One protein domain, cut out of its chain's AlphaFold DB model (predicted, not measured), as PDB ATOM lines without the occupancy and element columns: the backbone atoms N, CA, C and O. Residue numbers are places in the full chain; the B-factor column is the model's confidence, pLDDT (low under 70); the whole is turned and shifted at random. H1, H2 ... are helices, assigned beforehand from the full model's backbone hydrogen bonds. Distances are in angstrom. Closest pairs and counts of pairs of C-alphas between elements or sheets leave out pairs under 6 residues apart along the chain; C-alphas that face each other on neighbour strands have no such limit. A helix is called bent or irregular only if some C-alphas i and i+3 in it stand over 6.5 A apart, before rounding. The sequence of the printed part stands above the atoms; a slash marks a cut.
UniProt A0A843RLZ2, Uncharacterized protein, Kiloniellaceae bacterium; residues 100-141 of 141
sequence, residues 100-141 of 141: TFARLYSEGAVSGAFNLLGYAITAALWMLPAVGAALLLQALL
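Overview. This is residues 100 to 141 of the 141 residues of an uncharacterized protein of Kiloniellaceae bacterium (UniProt A0A843RLZ2). One long helix, H2, makes most of the length of a thin rod, and a short helix, H1, sits off its first end on a short link, like a small foot with no contact to the long one. H2 runs on with a kink of 26 degrees near residue 126. The printed part has 42 residues with two named helices, H1 then H2, and no named strand; the class is all helix. The whole is extended, with a radius of gyration of the C-alphas of 16.7 A and spans of 51 by 17 by 8 A.

Along the chain. The printed part begins at Thr 100. H1 is residues 101 to 106, with C-alpha 101 at (-15.991, 10.546, 25.000), and measures 8.6 A from first to last C-alpha. H2 is residues 113 to 140 and measures 40.3 A, from C-alpha 113 at (-21.972, 15.116, 40.261) to C-alpha 140 at (4.431, 45.026, 46.021).

Arrangement. H1 and H2 are apart, with no C-alpha of the one within 8 A of the other. The link between them, 6 residues, is short. Residues 103 to 108, of which 103 to 106 belong to H1, stand free. Residues 111 to 141, of which 113 to 140 belong to H2, stand free too. H2 is neither bent nor irregular, but only just: C-alphas 126 and 129 are 6.1 A apart. Every O i to N i+4 pair of H1 is within hydrogen-bond range, and 22 of 24 are in H2.

Size, cuts and confidence. The C-alphas of Glu 107 and Leu 141, the two farthest apart, are 51.4 A apart. Leu 141 is the chain's last residue. The printed part has no cut and no long link. The mean pLDDT of the printed part is 90.7, and no printed residue is under 70.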
ATOM      1  N   THR A 100     -13.635   6.330  24.346       89.94
ATOM      2  CA  THR A 100     -14.089   7.515  23.614       89.94
ATOM      3  C   THR A 100     -15.097   8.317  24.438       89.94
ATOM      4  O   THR A 100     -15.944   7.740  25.124       89.94
ATOM      5  N   PHE A 101     -15.073   9.644  24.302       88.56
ATOM      6  CA  PHE A 101     -15.991  10.546  25.000       88.56
ATOM      7  C   PHE A 101     -17.473  10.202  24.779       88.56
ATOM      8  O   PHE A 101     -18.233  10.152  25.739       88.56
ATOM      9  N   ALA A 102     -17.875   9.882  23.542       89.31
ATOM     10  CA  ALA A 102     -19.255   9.501  23.225       89.31
ATOM     11  C   ALA A 102     -19.740   8.308  24.065       89.31
ATOM     12  O   ALA A 102     -20.848   8.326  24.598       89.31
ATOM     13  N   ARG A 103     -18.869   7.309  24.250       88.50
ATOM     14  CA  ARG A 103     -19.149   6.132  25.073       88.50
ATOM     15  C   ARG A 103     -19.236   6.487  26.558       88.50
ATOM     16  O   ARG A 103     -20.138   6.028  27.250       88.50
ATOM     17  N   LEU A 104     -18.319   7.318  27.050       89.12
ATOM     18  CA  LEU A 104     -18.342   7.781  28.440       89.12
ATOM     19  C   LEU A 104     -19.616   8.570  28.758       89.12
ATOM     20  O   LEU A 104     -20.180   8.418  29.839       89.12
ATOM     21  N   TYR A 105     -20.072   9.392  27.815       86.94
ATOM     22  CA  TYR A 105     -21.292  10.174  27.955       86.94
ATOM     23  C   TYR A 105     -22.536   9.283  27.971       86.94
ATOM     24  O   TYR A 105     -23.362   9.422  28.869       86.94
ATOM     25  N   SER A 106     -22.637   8.313  27.051       89.44
ATOM     26  CA  SER A 106     -23.759   7.363  27.035       89.44
ATOM     27  C   SER A 106     -23.814   6.475  28.281       89.44
ATOM     28  O   SER A 106     -24.895   6.112  28.726       89.44
ATOM     29  N   GLU A 107     -22.657   6.141  28.862       88.00
ATOM     30  CA  GLU A 107     -22.555   5.371  30.112       88.00
ATOM     31  C   GLU A 107     -22.782   6.245  31.368       88.00
ATOM     32  O   GLU A 107     -22.754   5.732  32.484       88.00
ATOM     33  N   GLY A 108     -22.976   7.565  31.220       83.69
ATOM     34  CA  GLY A 108     -23.131   8.509  32.337       83.69
ATOM     35  C   GLY A 108     -21.850   8.750  33.149       83.69
ATOM     36  O   GLY A 108     -21.871   9.422  34.180       83.69
ATOM     37  N   ALA A 109     -20.712   8.235  32.681       83.06
ATOM     38  CA  ALA A 109     -19.441   8.263  33.400       83.06
ATOM     39  C   ALA A 109     -18.838   9.673  33.524       83.06
ATOM     40  O   ALA A 109     -17.995   9.885  34.390       83.06
ATOM     41  N   VAL A 110     -19.268  10.632  32.693       82.81
ATOM     42  CA  VAL A 110     -18.764  12.025  32.660       82.81
ATOM     43  C   VAL A 110     -19.789  13.076  33.094       82.81
ATOM     44  O   VAL A 110     -19.427  14.236  33.267       82.81
ATOM     45  N   SER A 111     -21.056  12.699  33.296       77.56
ATOM     46  CA  SER A 111     -22.154  13.630  33.612       77.56
ATOM     47  C   SER A 111     -22.577  13.622  35.086       77.56
ATOM     48  O   SER A 111     -23.392  14.443  35.502       77.56
ATOM     49  N   GLY A 112     -22.023  12.722  35.903       83.81
ATOM     50  CA  GLY A 112     -22.341  12.641  37.330       83.81
ATOM     51  C   GLY A 112     -21.751  13.784  38.169       83.81
ATOM     52  O   GLY A 112     -20.680  14.311  37.866       83.81
ATOM     53  N   ALA A 113     -22.403  14.092  39.297       84.56
ATOM     54  CA  ALA A 113     -21.972  15.116  40.261       84.56
ATOM     55  C   ALA A 113     -20.521  14.937  40.754       84.56
ATOM     56  O   ALA A 113     -19.834  15.912  41.049       84.56
ATOM     57  N   PHE A 114     -20.025  13.697  40.787       85.19
ATOM     58  CA  PHE A 114     -18.641  13.390  41.146       85.19
ATOM     59  C   PHE A 114     -17.617  13.989  40.164       85.19
ATOM     60  O   PHE A 114     -16.564  14.459  40.588       85.19
ATOM     61  N   ASN A 115     -17.934  14.051  38.864       86.75
ATOM     62  CA  ASN A 115     -17.063  14.700  37.878       86.75
ATOM     63  C   ASN A 115     -17.048  16.214  38.059       86.75
ATOM     64  O   ASN A 115     -15.984  16.822  37.994       86.75
ATOM     65  N   LEU A 116     -18.208  16.818  38.334       87.00
ATOM     66  CA  LEU A 116     -18.288  18.249  38.625       87.00
ATOM     67  C   LEU A 116     -17.437  18.608  39.847       87.00
ATOM     68  O   LEU A 116     -16.674  19.570  39.804       87.00
ATOM     69  N   LEU A 117     -17.518  17.798  40.905       90.50
ATOM     70  CA  LEU A 117     -16.663  17.948  42.077       90.50
ATOM     71  C   LEU A 117     -15.176  17.821  41.708       90.50
ATOM     72  O   LEU A 117     -14.369  18.642  42.138       90.50
ATOM     73  N   GLY A 118     -14.818  16.844  40.870       89.75
ATOM     74  CA  GLY A 118     -13.457  16.690  40.354       89.75
ATOM     75  C   GLY A 118     -12.957  17.926  39.598       89.75
ATOM     76  O   GLY A 118     -11.844  18.398  39.852       89.75
ATOM     77  N   TYR A 119     -13.787  18.505  38.726       90.62
ATOM     78  CA  TYR A 119     -13.465  19.747  38.020       90.62
ATOM     79  C   TYR A 119     -13.324  20.932  38.974       90.62
ATOM     80  O   TYR A 119     -12.377  21.702  38.831       90.62
ATOM     81  N   ALA A 120     -14.201  21.059  39.972       93.50
ATOM     82  CA  ALA A 120     -14.133  22.132  40.961       93.50
ATOM     83  C   ALA A 120     -12.845  22.067  41.796       93.50
ATOM     84  O   ALA A 120     -12.177  23.084  41.970       93.50
ATOM     85  N   ILE A 121     -12.456  20.873  42.258       94.69
ATOM     86  CA  ILE A 121     -11.201  20.660  42.995       94.69
ATOM     87  C   ILE A 121     -10.002  21.023  42.118       94.69
ATOM     88  O   ILE A 121      -9.107  21.744  42.557       94.69
ATOM     89  N   THR A 122     -10.000  20.555  40.869       93.06
ATOM     90  CA  THR A 122      -8.913  20.839  39.926       93.06
ATOM     91  C   THR A 122      -8.816  22.340  39.654       93.06
ATOM     92  O   THR A 122      -7.730  22.905  39.724       93.06
ATOM     93  N   ALA A 123      -9.942  23.011  39.412       93.88
ATOM     94  CA  ALA A 123      -9.983  24.454  39.205       93.88
ATOM     95  C   ALA A 123      -9.478  25.215  40.438       93.88
ATOM     96  O   ALA A 123      -8.645  26.104  40.300       93.88
ATOM     97  N   ALA A 124      -9.920  24.843  41.641       95.00
ATOM     98  CA  ALA A 124      -9.468  25.470  42.881       95.00
ATOM     99  C   ALA A 124      -7.950  25.324  43.082       95.00
ATOM    100  O   ALA A 124      -7.293  26.296  43.449       95.00
ATOM    101  N   LEU A 125      -7.390  24.146  42.783       96.19
ATOM    102  CA  LEU A 125      -5.954  23.876  42.888       96.19
ATOM    103  C   LEU A 125      -5.110  24.820  42.015       96.19
ATOM    104  O   LEU A 125      -4.028  25.217  42.432       96.19
ATOM    105  N   TRP A 126      -5.607  25.202  40.834       94.88
ATOM    106  CA  TRP A 126      -4.911  26.118  39.922       94.88
ATOM    107  C   TRP A 126      -5.228  27.593  40.180       94.88
ATOM    108  O   TRP A 126      -4.344  28.444  40.084       94.88
ATOM    109  N   MET A 127      -6.477  27.908  40.520       95.31
ATOM    110  CA  MET A 127      -6.939  29.288  40.665       95.31
ATOM    111  C   MET A 127      -6.494  29.915  41.987       95.31
ATOM    112  O   MET A 127      -6.117  31.082  41.993       95.31
ATOM    113  N   LEU A 128      -6.490  29.170  43.099       94.38
ATOM    114  CA  LEU A 128      -6.101  29.721  44.404       94.38
ATOM    115  C   LEU A 128      -4.652  30.250  44.419       94.38
ATOM    116  O   LEU A 128      -4.457  31.391  44.847       94.38
ATOM    117  N   PRO A 129      -3.639  29.514  43.914       94.62
ATOM    118  CA  PRO A 129      -2.277  30.034  43.829       94.62
ATOM    119  C   PRO A 129      -2.160  31.228  42.881       94.62
ATOM    120  O   PRO A 129      -1.460  32.187  43.197       94.62
ATOM    121  N   ALA A 130      -2.857  31.196  41.740       93.38
ATOM    122  CA  ALA A 130      -2.815  32.276  40.757       93.38
ATOM    123  C   ALA A 130      -3.383  33.586  41.321       93.38
ATOM    124  O   ALA A 130      -2.766  34.641  41.187       93.38
ATOM    125  N   VAL A 131      -4.526  33.512  42.011       95.75
ATOM    126  CA  VAL A 131      -5.132  34.663  42.693       95.75
ATOM    127  C   VAL A 131      -4.222  35.163  43.815       95.75
ATOM    128  O   VAL A 131      -3.984  36.365  43.911       95.75
ATOM    129  N   GLY A 132      -3.657  34.263  44.625       94.81
ATOM    130  CA  GLY A 132      -2.710  34.636  45.678       94.81
ATOM    131  C   GLY A 132      -1.476  35.365  45.137       94.81
ATOM    132  O   GLY A 132      -1.088  36.402  45.672       94.81
ATOM    133  N   ALA A 133      -0.898  34.875  44.037       95.81
ATOM    134  CA  ALA A 133       0.231  35.517  43.372       95.81
ATOM    135  C   ALA A 133      -0.132  36.910  42.833       95.81
ATOM    136  O   ALA A 133       0.636  37.851  43.013       95.81
ATOM    137  N   ALA A 134      -1.311  37.064  42.225       95.12
ATOM    138  CA  ALA A 134      -1.778  38.355  41.721       95.12
ATOM    139  C   ALA A 134      -1.951  39.390  42.844       95.12
ATOM    140  O   ALA A 134      -1.508  40.527  42.701       95.12
ATOM    141  N   LEU A 135      -2.541  38.990  43.975       96.62
ATOM    142  CA  LEU A 135      -2.714  39.869  45.136       96.62
ATOM    143  C   LEU A 135      -1.371  40.267  45.763       96.62
ATOM    144  O   LEU A 135      -1.191  41.422  46.137       96.62
ATOM    145  N   LEU A 136      -0.410  39.341  45.839       95.81
ATOM    146  CA  LEU A 136       0.944  39.645  46.312       95.81
ATOM    147  C   LEU A 136       1.670  40.629  45.390       95.81
ATOM    148  O   LEU A 136       2.309  41.554  45.879       95.81
ATOM    149  N   LEU A 137       1.552  40.459  44.071       96.19
ATOM    150  CA  LEU A 137       2.126  41.392  43.099       96.19
ATOM    151  C   LEU A 137       1.506  42.787  43.219       96.19
ATOM    152  O   LEU A 137       2.236  43.771  43.195       96.19
ATOM    153  N   GLN A 138       0.185  42.875  43.397       93.25
ATOM    154  CA  GLN A 138      -0.500  44.149  43.638       93.25
ATOM    155  C   GLN A 138      -0.059  44.827  44.937       93.25
ATOM    156  O   GLN A 138      -0.065  46.046  45.005       93.25
ATOM    157  N   ALA A 139       0.304  44.064  45.968       93.38
ATOM    158  CA  ALA A 139       0.774  44.623  47.233       93.38
ATOM    159  C   ALA A 139       2.232  45.125  47.182       93.38
ATOM    160  O   ALA A 139       2.654  45.848  48.082       93.38
ATOM    161  N   LEU A 140       3.008  44.701  46.179       92.06
ATOM    162  CA  LEU A 140       4.431  45.026  46.021       92.06
ATOM    163  C   LEU A 140       4.703  46.153  45.009       92.06
ATOM    164  O   LEU A 140       5.828  46.653  44.974       92.06
ATOM    165  N   LEU A 141       3.714  46.514  44.186       87.12
ATOM    166  CA  LEU A 141       3.753  47.594  43.189       87.12
ATOM    167  C   LEU A 141       3.033  48.840  43.712       87.12
ATOM    168  O   LEU A 141       3.533  49.949  43.426       87.12
TER     169      LEU A 141